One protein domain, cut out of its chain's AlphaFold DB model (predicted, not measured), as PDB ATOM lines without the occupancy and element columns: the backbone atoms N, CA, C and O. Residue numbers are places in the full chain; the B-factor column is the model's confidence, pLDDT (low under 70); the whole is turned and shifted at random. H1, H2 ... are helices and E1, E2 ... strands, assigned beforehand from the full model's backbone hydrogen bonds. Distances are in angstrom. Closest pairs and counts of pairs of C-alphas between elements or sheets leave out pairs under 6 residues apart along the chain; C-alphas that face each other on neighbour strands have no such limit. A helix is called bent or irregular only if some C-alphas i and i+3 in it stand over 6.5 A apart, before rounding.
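Overview. This is residues 219 to 329 of the 565 residues of an uncharacterized protein of Rhodospirillales bacterium CG15_BIG_FIL_POST_REV_8_21_14_020_66_15 (UniProt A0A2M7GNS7). A small twisted sheet of four short parallel strands has its longest helix, H2, laid over one face along the strands, with H3 towards the E3 edge and H4 towards the E4 edge, each packed on H2. Long unnamed stretches make up much of the rest, and the last of them, residues 308 to 329, runs over the outside of the domain. The printed part has 111 residues, with four named helices and four named strands in the order E1, H1, H2, E2, H3, E3, E4, H4; the sheet runs E3, E2, E1, E4. The class is mixed, helices and strands, with under half of the residues in named elements. The whole is compact, with a radius of gyration of the C-alphas of 12.4 A, and spans 31 by 31 by 26 A.

Arrangement. In the sheet, E2, residues 257 to 261, and E1, residues 219 to 222, are inner strands, parallel at 11 degrees, with N 221 and O 259 2.8 A apart. E3, residues 276 to 278, is the edge strand next to E2, parallel at 37 degrees, with N 278 and O 260 at 2.8 A. E4, residues 289 to 292, is the edge strand next to E1, parallel at 28 degrees, with N 220 and O 289 at 2.8 A. From edge to edge the strands' lines turn by 75 degrees. H2, residues 242 to 252, is on the sheet at a height of 9.5 A, over E1 and only just over E2, where 3 of its C-alphas fall; it runs along the strands, at 7 degrees to E1 on the local plane. H3, residues 264 to 270, is on the sheet too, and the two form two layers with it, helices on one face of a sheet. H3 touches H2 at a steep tilt of 50 degrees, the closest C-alphas being those of Thr 244 and Leu 269, 5.7 A apart. H4, residues 299 to 307, only grazes the sheet with residues 302 to 306, and touches H2 at a steep tilt of 55 degrees, the closest C-alphas being those of Ala 249 and Thr 299, 5.1 A apart. H1, residues 225 to 228, only grazes the sheet and is only just on it, with 5 pairs of C-alphas within 10 A. H1 is apart from H2, H3 and H4. E1, H1 with H2, E2 and E2, H3, E3 are strand-helix-strand units, two parallel neighbour strands with helices between, each with a right-handed crossover. In H2 and H4 every O i to N i+4 pair is within hydrogen-bond range; in H3 1 of 3 is, with 3 of 4 O i to N i+3 pairs, and H1 is too short for an i+4 pair.

Along the chain. E1 begins at C-alpha 219 (149.078, 127.855, 159.285). H2 is 15.3 A from first to last C-alpha, E2 13.3 A, and H4 12.0 A, ending at C-alpha 307 (160.048, 130.558, 162.966). H3 is irregular, but only just: C-alphas 265 and 268 are 6.9 A apart.

Size, cuts and confidence. The C-alphas farthest apart are those of Ala 264 and Arg 318, 34.3 A. The link from H1 to H2, residues 229 to 241, is long. The printed part has no cut; its mean pLDDT is 91.8, and no printed residue is under 70.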
ATOM      1  N   LEU A 219     149.752 128.030 157.991       96.56
ATOM      2  CA  LEU A 219     149.078 127.855 159.285       96.56
ATOM      3  C   LEU A 219     147.703 127.211 159.101       96.56
ATOM      4  O   LEU A 219     146.895 127.667 158.294       96.56
ATOM      5  N   PHE A 220     147.434 126.172 159.883       96.25
ATOM      6  CA  PHE A 220     146.147 125.506 159.989       96.25
ATOM      7  C   PHE A 220     145.552 125.811 161.365       96.25
ATOM      8  O   PHE A 220     146.132 125.475 162.400       96.25
ATOM      9  N   ILE A 221     144.406 126.481 161.376       96.50
ATOM     10  CA  ILE A 221     143.676 126.846 162.585       96.50
ATOM     11  C   ILE A 221     142.546 125.835 162.783       96.50
ATOM     12  O   ILE A 221     141.619 125.752 161.976       96.50
ATOM     13  N   ASP A 222     142.628 125.078 163.872       94.12
ATOM     14  CA  ASP A 222     141.599 124.130 164.289       94.12
ATOM     15  C   ASP A 222     140.464 124.879 165.003       94.12
ATOM     16  O   ASP A 222     140.584 125.228 166.178       94.12
ATOM     17  N   ALA A 223     139.383 125.163 164.273       93.25
ATOM     18  CA  ALA A 223     138.126 125.705 164.791       93.25
ATOM     19  C   ALA A 223     136.988 124.666 164.699       93.25
ATOM     20  O   ALA A 223     135.816 125.019 164.540       93.25
ATOM     21  N   SER A 224     137.329 123.374 164.789       90.19
ATOM     22  CA  SER A 224     136.344 122.300 164.939       90.19
ATOM     23  C   SER A 224     135.559 122.449 166.248       90.19
ATOM     24  O   SER A 224     136.041 123.038 167.219       90.19
ATOM     25  N   ARG A 225     134.340 121.893 166.301       86.12
ATOM     26  CA  ARG A 225     133.496 121.937 167.511       86.12
ATOM     27  C   ARG A 225     134.188 121.302 168.720       86.12
ATOM     28  O   ARG A 225     134.129 121.863 169.810       86.12
ATOM     29  N   ASP A 226     134.905 120.203 168.497       86.88
ATOM     30  CA  ASP A 226     135.657 119.487 169.532       86.88
ATOM     31  C   ASP A 226     136.839 120.314 170.068       86.88
ATOM     32  O   ASP A 226     137.145 120.253 171.258       86.88
ATOM     33  N   CYS A 227     137.482 121.129 169.222       88.00
ATOM     34  CA  CYS A 227     138.523 122.060 169.660       88.00
ATOM     35  C   CYS A 227     137.960 123.294 170.376       88.00
ATOM     36  O   CYS A 227     138.569 123.772 171.332       88.00
ATOM     37  N   LEU A 228     136.853 123.861 169.888       88.12
ATOM     38  CA  LEU A 228     136.272 125.089 170.438       88.12
ATOM     39  C   LEU A 228     135.616 124.857 171.804       88.12
ATOM     40  O   LEU A 228     135.726 125.710 172.690       88.12
ATOM     41  N   GLY A 229     134.939 123.720 171.988       86.38
ATOM     42  CA  GLY A 229     134.183 123.428 173.203       86.38
ATOM     43  C   GLY A 229     133.179 124.551 173.519       86.38
ATOM     44  O   GLY A 229     132.308 124.825 172.694       86.38
ATOM     45  N   PRO A 230     133.273 125.226 174.683       85.12
ATOM     46  CA  PRO A 230     132.386 126.334 175.046       85.12
ATOM     47  C   PRO A 230     132.796 127.698 174.452       85.12
ATOM     48  O   PRO A 230     132.115 128.693 174.703       85.12
ATOM     49  N   VAL A 231     133.921 127.797 173.732       88.31
ATOM     50  CA  VAL A 231     134.439 129.078 173.223       88.31
ATOM     51  C   VAL A 231     133.700 129.489 171.957       88.31
ATOM     52  O   VAL A 231     133.805 128.831 170.926       88.31
ATOM     53  N   ASP A 232     133.022 130.632 172.009       91.44
ATOM     54  CA  ASP A 232     132.486 131.302 170.824       91.44
ATOM     55  C   ASP A 232     133.628 131.987 170.031       91.44
ATOM     56  O   ASP A 232     134.198 132.972 170.512       91.44
ATOM     57  N   PRO A 233     133.978 131.522 168.812       91.00
ATOM     58  CA  PRO A 233     135.011 132.148 167.981       91.00
ATOM     59  C   PRO A 233     134.602 133.536 167.458       91.00
ATOM     60  O   PRO A 233     135.470 134.327 167.069       91.00
ATOM     61  N   GLY A 234     133.298 133.834 167.454       92.50
ATOM     62  CA  GLY A 234     132.712 135.132 167.129       92.50
ATOM     63  C   GLY A 234     132.755 136.138 168.281       92.50
ATOM     64  O   GLY A 234     132.481 137.319 168.058       92.50
ATOM     65  N   ARG A 235     133.138 135.714 169.495       93.31
ATOM     66  CA  ARG A 235     133.152 136.564 170.688       93.31
ATOM     67  C   ARG A 235     134.060 137.775 170.489       93.31
ATOM     68  O   ARG A 235     135.267 137.624 170.308       93.31
ATOM     69  N   ASP A 236     133.495 138.976 170.588       93.25
ATOM     70  CA  ASP A 236     134.280 140.210 170.523       93.25
ATOM     71  C   ASP A 236     135.184 140.373 171.754       93.25
ATOM     72  O   ASP A 236     134.741 140.227 172.899       93.25
ATOM     73  N   ILE A 237     136.455 140.699 171.503       93.69
ATOM     74  CA  ILE A 237     137.421 141.135 172.511       93.69
ATOM     75  C   ILE A 237     138.125 142.391 171.984       93.69
ATOM     76  O   ILE A 237     139.025 142.319 171.139       93.69
ATOM     77  N   LEU A 238     137.737 143.550 172.527       93.50
ATOM     78  CA  LEU A 238     138.237 144.883 172.158       93.50
ATOM     79  C   LEU A 238     138.013 145.238 170.674       93.50
ATOM     80  O   LEU A 238     138.930 145.727 170.012       93.50
ATOM     81  N   GLY A 239     136.808 145.004 170.147       91.56
ATOM     82  CA  GLY A 239     136.410 145.399 168.790       91.56
ATOM     83  C   GLY A 239     136.904 144.477 167.668       91.56
ATOM     84  O   GLY A 239     136.942 144.901 166.512       91.56
ATOM     85  N   LEU A 240     137.322 143.250 168.001       93.75
ATOM     86  CA  LEU A 240     137.535 142.158 167.048       93.75
ATOM     87  C   LEU A 240     137.094 140.810 167.649       93.75
ATOM     88  O   LEU A 240     137.454 140.530 168.798       93.75
ATOM     89  N   PRO A 241     136.442 139.930 166.862       95.38
ATOM     90  CA  PRO A 241     136.218 138.532 167.228       95.38
ATOM     91  C   PRO A 241     137.520 137.769 167.506       95.38
ATOM     92  O   PRO A 241     138.542 138.035 166.863       95.38
ATOM     93  N   VAL A 242     137.475 136.777 168.404       94.88
ATOM     94  CA  VAL A 242     138.617 135.897 168.741       94.88
ATOM     95  C   VAL A 242     139.273 135.306 167.489       94.88
ATOM     96  O   VAL A 242     140.484 135.457 167.305       94.88
ATOM     97  N   LEU A 243     138.487 134.690 166.600       95.94
ATOM     98  CA  LEU A 243     139.016 134.036 165.400       95.94
ATOM     99  C   LEU A 243     139.615 135.044 164.407       95.94
ATOM    100  O   LEU A 243     140.730 134.852 163.925       95.94
ATOM    101  N   THR A 244     138.924 136.159 164.152       96.62
ATOM    102  CA  THR A 244     139.430 137.238 163.284       96.62
ATOM    103  C   THR A 244     140.739 137.820 163.828       96.62
ATOM    104  O   THR A 244     141.661 138.102 163.060       96.62
ATOM    105  N   ARG A 245     140.854 137.971 165.154       96.38
ATOM    106  CA  ARG A 245     142.075 138.418 165.840       96.38
ATOM    107  C   ARG A 245     143.218 137.413 165.675       96.38
ATOM    108  O   ARG A 245     144.337 137.841 165.402       96.38
ATOM    109  N   LEU A 246     142.955 136.110 165.804       96.88
ATOM    110  CA  LEU A 246     143.949 135.051 165.590       96.88
ATOM    111  C   LEU A 246     144.484 135.050 164.152       96.88
ATOM    112  O   LEU A 246     145.699 135.077 163.956       96.88
ATOM    113  N   VAL A 247     143.595 135.110 163.158       97.25
ATOM    114  CA  VAL A 247     143.972 135.175 161.737       97.25
ATOM    115  C   VAL A 247     144.811 136.419 161.437       97.25
ATOM    116  O   VAL A 247     145.918 136.290 160.916       97.25
ATOM    117  N   ARG A 248     144.358 137.618 161.829       96.31
ATOM    118  CA  ARG A 248     145.108 138.866 161.578       96.31
ATOM    119  C   ARG A 248     146.463 138.900 162.289       96.31
ATOM    120  O   ARG A 248     147.433 139.435 161.753       96.31
ATOM    121  N   ALA A 249     146.561 138.297 163.473       95.75
ATOM    122  CA  ALA A 249     147.834 138.133 164.167       95.75
ATOM    123  C   ALA A 249     148.781 137.167 163.431       95.75
ATOM    124  O   ALA A 249     149.992 137.395 163.426       95.75
ATOM    125  N   ALA A 250     148.253 136.124 162.783       96.12
ATOM    126  CA  ALA A 250     149.036 135.175 161.997       96.12
ATOM    127  C   ALA A 250     149.548 135.805 160.690       96.12
ATOM    128  O   ALA A 250     150.753 135.754 160.432       96.12
ATOM    129  N   GLU A 251     148.685 136.496 159.937       94.88
ATOM    130  CA  GLU A 251     149.070 137.307 158.767       94.88
ATOM    131  C   GLU A 251     150.212 138.270 159.137       94.88
ATOM    132  O   GLU A 251     151.257 138.319 158.488       94.88
ATOM    133  N   ARG A 252     150.058 138.986 160.260       92.50
ATOM    134  CA  ARG A 252     151.052 139.946 160.763       92.50
ATOM    135  C   ARG A 252     152.360 139.304 161.236       92.50
ATOM    136  O   ARG A 252     153.376 139.994 161.272       92.50
ATOM    137  N   SER A 253     152.345 138.013 161.563       93.62
ATOM    138  CA  SER A 253     153.530 137.218 161.927       93.62
ATOM    139  C   SER A 253     154.208 136.566 160.708       93.62
ATOM    140  O   SER A 253     155.205 135.855 160.847       93.62
ATOM    141  N   GLY A 254     153.695 136.828 159.500       91.44
ATOM    142  CA  GLY A 254     154.276 136.383 158.235       91.44
ATOM    143  C   GLY A 254     153.768 135.034 157.728       91.44
ATOM    144  O   GLY A 254     154.417 134.459 156.860       91.44
ATOM    145  N   PHE A 255     152.645 134.517 158.240       94.38
ATOM    146  CA  PHE A 255     151.963 133.389 157.600       94.38
ATOM    147  C   PHE A 255     151.298 133.859 156.299       94.38
ATOM    148  O   PHE A 255     150.474 134.772 156.315       94.38
ATOM    149  N   THR A 256     151.672 133.243 155.177       93.38
ATOM    150  CA  THR A 256     151.186 133.584 153.828       93.38
ATOM    151  C   THR A 256     149.944 132.792 153.441       93.38
ATOM    152  O   THR A 256     149.114 133.288 152.686       93.38
ATOM    153  N   THR A 257     149.807 131.579 153.979       94.44
ATOM    154  CA  THR A 257     148.720 130.649 153.659       94.44
ATOM    155  C   THR A 257     148.060 130.224 154.961       94.44
ATOM    156  O   THR A 257     148.670 129.520 155.767       94.44
ATOM    157  N   ILE A 258     146.823 130.667 155.193       96.31
ATOM    158  CA  ILE A 258     146.070 130.368 156.417       96.31
ATOM    159  C   ILE A 258     144.808 129.589 156.042       96.31
ATOM    160  O   ILE A 258     144.002 130.044 155.227       96.31
ATOM    161  N   GLN A 259     144.639 128.422 156.653       95.75
ATOM    162  CA  GLN A 259     143.442 127.592 156.551       95.75
ATOM    163  C   GLN A 259     142.764 127.513 157.917       95.75
ATOM    164  O   GLN A 259     143.441 127.394 158.935       95.75
ATOM    165  N   VAL A 260     141.436 127.573 157.945       96.00
ATOM    166  CA  VAL A 260     140.626 127.458 159.166       96.00
ATOM    167  C   VAL A 260     139.623 126.330 158.962       96.00
ATOM    168  O   VAL A 260     138.715 126.475 158.143       96.00
ATOM    169  N   THR A 261     139.771 125.210 159.672       94.69
ATOM    170  CA  THR A 261     138.776 124.126 159.613       94.69
ATOM    171  C   THR A 261     137.608 124.431 160.543       94.69
ATOM    172  O   THR A 261     137.820 124.810 161.694       94.69
ATOM    173  N   GLY A 262     136.378 124.291 160.049       91.19
ATOM    174  CA  GLY A 262     135.174 124.464 160.859       91.19
ATOM    175  C   GLY A 262     133.914 124.776 160.053       91.19
ATOM    176  O   GLY A 262     133.913 124.820 158.817       91.19
ATOM    177  N   ASP A 263     132.822 124.990 160.786       89.06
ATOM    178  CA  ASP A 263     131.480 125.187 160.237       89.06
ATOM    179  C   ASP A 263     131.386 126.409 159.304       89.06
ATOM    180  O   ASP A 263     132.070 127.422 159.474       89.06
ATOM    181  N   ALA A 264     130.450 126.366 158.350       88.00
ATOM    182  CA  ALA A 264     130.189 127.476 157.424       88.00
ATOM    183  C   ALA A 264     129.860 128.811 158.132       88.00
ATOM    184  O   ALA A 264     130.119 129.880 157.574       88.00
ATOM    185  N   ALA A 265     129.367 128.760 159.376       88.75
ATOM    186  CA  ALA A 265     129.117 129.917 160.237       88.75
ATOM    187  C   ALA A 265     130.375 130.752 160.561       88.75
ATOM    188  O   ALA A 265     130.245 131.909 160.953       88.75
ATOM    189  N   LEU A 266     131.586 130.214 160.365       91.12
ATOM    190  CA  LEU A 266     132.839 130.958 160.536       91.12
ATOM    191  C   LEU A 266     133.143 131.904 159.363       91.12
ATOM    192  O   LEU A 266     133.917 132.844 159.526       91.12
ATOM    193  N   THR A 267     132.535 131.697 158.190       91.62
ATOM    194  CA  THR A 267     132.840 132.459 156.960       91.62
ATOM    195  C   THR A 267     132.748 133.988 157.137       91.62
ATOM    196  O   THR A 267     133.674 134.675 156.703       91.62
ATOM    197  N   PRO A 268     131.733 134.559 157.825       93.38
ATOM    198  CA  PRO A 268     131.673 136.001 158.087       93.38
ATOM    199  C   PRO A 268     132.816 136.525 158.971       93.38
ATOM    200  O   PRO A 268     133.223 137.673 158.814       93.38
ATOM    201  N   LEU A 269     133.370 135.701 159.869       92.81
ATOM    202  CA  LEU A 269     134.487 136.076 160.753       92.81
ATOM    203  C   LEU A 269     135.833 136.135 160.009       92.81
ATOM    204  O   LEU A 269     136.769 136.788 160.475       92.81
ATOM    205  N   LEU A 270     135.927 135.459 158.861       93.88
ATOM    206  CA  LEU A 270     137.096 135.451 157.976       93.88
ATOM    207  C   LEU A 270     137.008 136.522 156.875       93.88
ATOM    208  O   LEU A 270     137.986 136.758 156.164       93.88
ATOM    209  N   ALA A 271     135.867 137.204 156.733       91.50
ATOM    210  CA  ALA A 271     135.673 138.236 155.720       91.50
ATOM    211  C   ALA A 271     136.698 139.381 155.867       91.50
ATOM    212  O   ALA A 271     136.899 139.947 156.945       91.50
ATOM    213  N   GLY A 272     137.370 139.729 154.765       87.69
ATOM    214  CA  GLY A 272     138.437 140.735 154.766       87.69
ATOM    215  C   GLY A 272     139.741 140.278 155.443       87.69
ATOM    216  O   GLY A 272     140.518 141.128 155.890       87.69
ATOM    217  N   THR A 273     139.963 138.965 155.545       92.50
ATOM    218  CA  THR A 273     141.261 138.326 155.829       92.50
ATOM    219  C   THR A 273     141.682 137.463 154.632       92.50
ATOM    220  O   THR A 273     140.856 137.162 153.771       92.50
ATOM    221  N   GLY A 274     142.950 137.059 154.570       89.25
ATOM    222  CA  GLY A 274     143.480 136.108 153.588       89.25
ATOM    223  C   GLY A 274     143.265 134.634 153.956       89.25
ATOM    224  O   GLY A 274     143.761 133.755 153.254       89.25
ATOM    225  N   ALA A 275     142.564 134.339 155.057       94.25
ATOM    226  CA  ALA A 275     142.308 132.970 155.486       94.25
ATOM    227  C   ALA A 275     141.196 132.297 154.672       94.25
ATOM    228  O   ALA A 275     140.149 132.882 154.397       94.25
ATOM    229  N   THR A 276     141.398 131.020 154.354       93.88
ATOM    230  CA  THR A 276     140.415 130.179 153.660       93.88
ATOM    231  C   THR A 276     139.733 129.232 154.650       93.88
ATOM    232  O   THR A 276     140.392 128.624 155.494       93.88
ATOM    233  N   ARG A 277     138.402 129.098 154.570       94.31
ATOM    234  CA  ARG A 277     137.668 128.088 155.351       94.31
ATOM    235  C   ARG A 277     137.830 126.722 154.682       94.31
ATOM    236  O   ARG A 277     137.582 126.598 153.485       94.31
ATOM    237  N   VAL A 278     138.180 125.713 155.468       92.81
ATOM    238  CA  VAL A 278     138.215 124.298 155.080       92.81
ATOM    239  C   VAL A 278     137.112 123.560 155.844       92.81
ATOM    240  O   VAL A 278     136.698 123.986 156.926       92.81
ATOM    241  N   ASP A 279     136.600 122.470 155.283       86.75
ATOM    242  CA  ASP A 279     135.528 121.705 155.916       86.75
ATOM    243  C   ASP A 279     135.958 121.049 157.241       86.75
ATOM    244  O   ASP A 279     137.144 120.743 157.437       86.75
ATOM    245  N   PRO A 280     135.016 120.889 158.194       80.38
ATOM    246  CA  PRO A 280     135.300 120.284 159.488       80.38
ATOM    247  C   PRO A 280     135.744 118.827 159.320       80.38
ATOM    248  O   PRO A 280     135.150 118.067 158.559       80.38
ATOM    249  N   GLY A 281     136.784 118.433 160.057       72.62
ATOM    250  CA  GLY A 281     137.282 117.054 160.083       72.62
ATOM    251  C   GLY A 281     138.369 116.717 159.057       72.62
ATOM    252  O   GLY A 281     138.903 115.610 159.111       72.62
ATOM    253  N   LEU A 282     138.768 117.642 158.170       79.19
ATOM    254  CA  LEU A 282     140.027 117.464 157.436       79.19
ATOM    255  C   LEU A 282     141.219 117.554 158.410       79.19
ATOM    256  O   LEU A 282     141.297 118.516 159.177       79.19
ATOM    257  N   PRO A 283     142.174 116.604 158.372       83.06
ATOM    258  CA  PRO A 283     143.412 116.727 159.130       83.06
ATOM    259  C   PRO A 283     144.277 117.878 158.581       83.06
ATOM    260  O   PRO A 283     144.197 118.189 157.386       83.06
ATOM    261  N   PRO A 284     145.140 118.492 159.414       86.50
ATOM    262  CA  PRO A 284     146.072 119.519 158.958       86.50
ATOM    263  C   PRO A 284     146.985 118.962 157.849       86.50
ATOM    264  O   PRO A 284     147.592 117.903 158.048       86.50
ATOM    265  N   PRO A 285     147.124 119.640 156.693       87.12
ATOM    266  CA  PRO A 285     147.996 119.160 155.628       87.12
ATOM    267  C   PRO A 285     149.472 119.161 156.052       87.12
ATOM    268  O   PRO A 285     149.907 119.963 156.881       87.12
ATOM    269  N   ALA A 286     150.273 118.285 155.443       85.31
ATOM    270  CA  ALA A 286     151.702 118.200 155.729       85.31
ATOM    271  C   ALA A 286     152.415 119.554 155.511       85.31
ATOM    272  O   ALA A 286     152.198 120.244 154.512       85.31
ATOM    273  N   GLY A 287     153.276 119.929 156.462       86.31
ATOM    274  CA  GLY A 287     154.027 121.190 156.439       86.31
ATOM    275  C   GLY A 287     153.261 122.427 156.930       86.31
ATOM    276  O   GLY A 287     153.824 123.519 156.908       86.31
ATOM    277  N   PHE A 288     152.014 122.292 157.392       92.94
ATOM    278  CA  PHE A 288     151.324 123.365 158.112       92.94
ATOM    279  C   PHE A 288     151.726 123.367 159.594       92.94
ATOM    280  O   PHE A 288     151.735 122.322 160.246       92.94
ATOM    281  N   ALA A 289     151.996 124.550 160.150       95.25
ATOM    282  CA  ALA A 289     151.904 124.744 161.595       95.25
ATOM    283  C   ALA A 289     150.432 124.622 162.022       95.25
ATOM    284  O   ALA A 289     149.542 124.988 161.254       95.25
ATOM    285  N   VAL A 290     150.158 124.144 163.234       95.56
ATOM    286  CA  VAL A 290     148.792 123.923 163.734       95.56
ATOM    287  C   VAL A 290     148.559 124.758 164.984       95.56
ATOM    288  O   VAL A 290     149.380 124.736 165.898       95.56
ATOM    289  N   ALA A 291     147.437 125.476 165.053       96.31
ATOM    290  CA  ALA A 291     147.022 126.207 166.249       96.31
ATOM    291  C   ALA A 291     145.519 126.020 166.527       96.31
ATOM    292  O   ALA A 291     144.722 126.069 165.594       96.31
ATOM    293  N   PRO A 292     145.091 125.833 167.787       95.12
ATOM    294  CA  PRO A 292     143.672 125.821 168.127       95.12
ATOM    295  C   PRO A 292     143.073 127.232 168.052       95.12
ATOM    296  O   PRO A 292     143.690 128.208 168.485       95.12
ATOM    297  N   ALA A 293     141.834 127.342 167.578       94.38
ATOM    298  CA  ALA A 293     141.095 128.605 167.506       94.38
ATOM    299  C   ALA A 293     140.743 129.202 168.881       94.38
ATOM    300  O   ALA A 293     140.350 130.363 168.967       94.38
ATOM    301  N   THR A 294     140.910 128.431 169.961       94.12
ATOM    302  CA  THR A 294     140.766 128.905 171.343       94.12
ATOM    303  C   THR A 294     141.934 129.782 171.803       94.12
ATOM    304  O   THR A 294     141.813 130.464 172.822       94.12
ATOM    305  N   TYR A 295     143.072 129.783 171.100       95.31
ATOM    306  CA  TYR A 295     144.229 130.594 171.480       95.31
ATOM    307  C   TYR A 295     144.049 132.058 171.075       95.31
ATOM    308  O   TYR A 295     143.744 132.394 169.930       95.31
ATOM    309  N   LEU A 296     144.320 132.957 172.020       95.25
ATOM    310  CA  LEU A 296     144.311 134.393 171.784       95.25
ATOM    311  C   LEU A 296     145.389 134.792 170.759       95.25
ATOM    312  O   LEU A 296     146.585 134.574 170.970       95.25
ATOM    313  N   GLY A 297     144.957 135.438 169.673       94.00
ATOM    314  CA  GLY A 297     145.837 135.978 168.637       94.00
ATOM    315  C   GLY A 297     146.779 137.066 169.151       94.00
ATOM    316  O   GLY A 297     146.386 138.226 169.273       94.00
ATOM    317  N   GLU A 298     148.035 136.698 169.402       94.00
ATOM    318  CA  GLU A 298     149.129 137.602 169.766       94.00
ATOM    319  C   GLU A 298     150.316 137.340 168.831       94.00
ATOM    320  O   GLU A 298     150.772 136.206 168.690       94.00
ATOM    321  N   THR A 299     150.863 138.391 168.219       92.50
ATOM    322  CA  THR A 299     151.949 138.266 167.230       92.50
ATOM    323  C   THR A 299     153.238 137.666 167.794       92.50
ATOM    324  O   THR A 299     154.025 137.110 167.035       92.50
ATOM    325  N   ALA A 300     153.467 137.743 169.109       91.31
ATOM    326  CA  ALA A 300     154.678 137.234 169.752       91.31
ATOM    327  C   ALA A 300     154.835 135.708 169.594       91.31
ATOM    328  O   ALA A 300     155.799 135.251 168.982       91.31
ATOM    329  N   TRP A 301     153.866 134.920 170.078       94.88
ATOM    330  CA  TRP A 301     153.930 133.456 169.984       94.88
ATOM    331  C   TRP A 301     153.706 132.965 168.546       94.88
ATOM    332  O   TRP A 301     154.305 131.976 168.137       94.88
ATOM    333  N   LEU A 302     152.914 133.688 167.743       95.56
ATOM    334  CA  LEU A 302     152.731 133.379 166.322       95.56
ATOM    335  C   LEU A 302     154.008 133.612 165.505       95.56
ATOM    336  O   LEU A 302     154.266 132.853 164.578       95.56
ATOM    337  N   SER A 303     154.842 134.591 165.866       93.38
ATOM    338  CA  SER A 303     156.166 134.774 165.253       93.38
ATOM    339  C   SER A 303     157.147 133.675 165.678       93.38
ATOM    340  O   SER A 303     157.934 133.213 164.854       93.38
ATOM    341  N   GLU A 304     157.078 133.206 166.931       94.06
ATOM    342  CA  GLU A 304     157.843 132.035 167.395       94.06
ATOM    343  C   GLU A 304     157.422 130.749 166.650       94.06
ATOM    344  O   GLU A 304     158.291 129.988 166.219       94.06
ATOM    345  N   LEU A 305     156.116 130.549 166.413       94.75
ATOM    346  CA  LEU A 305     155.566 129.435 165.622       94.75
ATOM    347  C   LEU A 305     155.897 129.550 164.124       94.75
ATOM    348  O   LEU A 305     156.164 128.548 163.470       94.75
ATOM    349  N   ALA A 306     155.907 130.764 163.570       92.75
ATOM    350  CA  ALA A 306     156.303 131.016 162.184       92.75
ATOM    351  C   ALA A 306     157.803 130.764 161.946       92.75
ATOM    352  O   ALA A 306     158.200 130.453 160.823       92.75
ATOM    353  N   ALA A 307     158.630 130.907 162.988       91.56
ATOM    354  CA  ALA A 307     160.048 130.558 162.966       91.56
ATOM    355  C   ALA A 307     160.296 129.055 163.197       91.56
ATOM    356  O   ALA A 307     161.241 128.512 162.634       91.56
ATOM    357  N   ASN A 308     159.450 128.384 163.989       90.88
ATOM    358  CA  ASN A 308     159.546 126.952 164.292       90.88
ATOM    359  C   ASN A 308     158.180 126.264 164.072       90.88
ATOM    360  O   ASN A 308     157.431 126.077 165.037       90.88
ATOM    361  N   PRO A 309     157.823 125.912 162.820       90.81
ATOM    362  CA  PRO A 309     156.521 125.327 162.502       90.81
ATOM    363  C   PRO A 309     156.272 123.994 163.217       90.81
ATOM    364  O   PRO A 309     157.130 123.112 163.236       90.81
ATOM    365  N   GLY A 310     155.074 123.827 163.778       92.44
ATOM    366  CA  GLY A 310     154.666 122.617 164.492       92.44
ATOM    367  C   GLY A 310     153.270 122.741 165.102       92.44
ATOM    368  O   GLY A 310     152.517 123.651 164.759       92.44
ATOM    369  N   ASP A 311     152.922 121.835 166.017       93.56
ATOM    370  CA  ASP A 311     151.679 121.891 166.799       93.56
ATOM    371  C   ASP A 311     151.842 122.843 167.997       93.56
ATOM    372  O   ASP A 311     152.587 122.557 168.939       93.56
ATOM    373  N   ALA A 312     151.119 123.966 167.990       94.25
ATOM    374  CA  ALA A 312     151.138 124.967 169.054       94.25
ATOM    375  C   ALA A 312     150.629 124.441 170.408       94.25
ATOM    376  O   ALA A 312     150.909 125.063 171.430       94.25
ATOM    377  N   ARG A 313     149.931 123.294 170.454       92.75
ATOM    378  CA  ARG A 313     149.567 122.615 171.712       92.75
ATOM    379  C   ARG A 313     150.766 121.913 172.367       92.75
ATOM    380  O   ARG A 313     150.712 121.604 173.554       92.75
ATOM    381  N   ARG A 314     151.828 121.639 171.598       92.06
ATOM    382  CA  ARG A 314     153.046 120.917 172.024       92.06
ATOM    383  C   ARG A 314     154.296 121.801 172.042       92.06
ATOM    384  O   ARG A 314     155.266 121.464 172.716       92.06
ATOM    385  N   ALA A 315     154.290 122.903 171.295       91.44
ATOM    386  CA  ALA A 315     155.399 123.844 171.223       91.44
ATOM    387  C   ALA A 315     155.629 124.583 172.556       91.44
ATOM    388  O   ALA A 315     154.691 125.015 173.228       91.44
ATOM    389  N   ALA A 316     156.900 124.774 172.913       90.75
ATOM    390  CA  ALA A 316     157.302 125.593 174.050       90.75
ATOM    391  C   ALA A 316     157.576 127.034 173.590       90.75
ATOM    392  O   ALA A 316     158.525 127.283 172.850       90.75
ATOM    393  N   PHE A 317     156.758 127.979 174.053       92.50
ATOM    394  CA  PHE A 317     156.895 129.410 173.756       92.50
ATOM    395  C   PHE A 317     157.524 130.168 174.926       92.50
ATOM    396  O   PHE A 317     157.271 129.834 176.088       92.50
ATOM    397  N   ARG A 318     158.243 131.263 174.651       90.31
ATOM    398  CA  ARG A 318     158.781 132.155 175.706       90.31
ATOM    399  C   ARG A 318     157.677 132.746 176.580       90.31
ATOM    400  O   ARG A 318     157.852 132.922 177.783       90.31
ATOM    401  N   ARG A 319     156.533 133.052 175.964       88.56
ATOM    402  CA  ARG A 319     155.294 133.437 176.642       88.56
ATOM    403  C   ARG A 319     154.142 132.635 176.028       88.56
ATOM    404  O   ARG A 319     153.728 132.967 174.919       88.56
ATOM    405  N   PRO A 320     153.612 131.604 176.712       90.88
ATOM    406  CA  PRO A 320     152.590 130.738 176.133       90.88
ATOM    407  C   PRO A 320     151.311 131.522 175.802       90.88
ATOM    408  O   PRO A 320     150.959 132.442 176.560       90.88
ATOM    409  N   PRO A 321     150.616 131.193 174.695       93.38
ATOM    410  CA  PRO A 321     149.338 131.804 174.325       93.38
ATOM    411  C   PRO A 321     148.319 131.722 175.465       93.38
ATOM    412  O   PRO A 321     148.375 130.826 176.308       93.38
ATOM    413  N   LEU A 322     147.384 132.674 175.521       94.00
ATOM    414  CA  LEU A 322     146.225 132.528 176.402       94.00
ATOM    415  C   LEU A 322     145.206 131.615 175.722       94.00
ATOM    416  O   LEU A 322     144.626 131.996 174.709       94.00
ATOM    417  N   ASP A 323     144.997 130.435 176.291       93.44
ATOM    418  CA  ASP A 323     143.982 129.487 175.846       93.44
ATOM    419  C   ASP A 323     142.627 129.799 176.491       93.44
ATOM    420  O   ASP A 323     142.435 129.590 177.693       93.44
ATOM    421  N   LEU A 324     141.686 130.289 175.682       91.94
ATOM    422  CA  LEU A 324     140.323 130.608 176.105       91.94
ATOM    423  C   LEU A 324     139.470 129.350 176.322       91.94
ATOM    424  O   LEU A 324     138.464 129.431 177.018       91.94
ATOM    425  N   GLY A 325     139.869 128.192 175.783       89.38
ATOM    426  CA  GLY A 325     139.191 126.915 176.025       89.38
ATOM    427  C   GLY A 325     139.435 126.419 177.446       89.38
ATOM    428  O   GLY A 325     138.516 125.964 178.124       89.38
ATOM    429  N   ARG A 326     140.668 126.591 177.934       87.56
ATOM    430  CA  ARG A 326     141.045 126.290 179.320       87.56
ATOM    431  C   ARG A 326     140.664 127.396 180.308       87.56
ATOM    432  O   ARG A 326     140.341 127.096 181.456       87.56
ATOM    433  N   PHE A 327     140.728 128.657 179.886       85.19
ATOM    434  CA  PHE A 327     140.429 129.824 180.719       85.19
ATOM    435  C   PHE A 327     139.471 130.781 179.988       85.19
ATOM    436  O   PHE A 327     139.922 131.799 179.453       85.19
ATOM    437  N   PRO A 328     138.154 130.491 179.969       84.06
ATOM    438  CA  PRO A 328     137.142 131.282 179.261       84.06
ATOM    439  C   PRO A 328     136.790 132.591 179.998       84.06
ATOM    440  O   PRO A 328     135.628 132.873 180.279       84.06
ATOM    441  N   ASP A 329     137.799 133.403 180.321       88.88
ATOM    442  CA  ASP A 329     137.647 134.737 180.912       88.88
ATOM    443  C   ASP A 329     138.015 135.839 179.894       88.88
ATOM    444  O   ASP A 329     139.202 136.119 179.668       88.88
TER     445      ASP A 329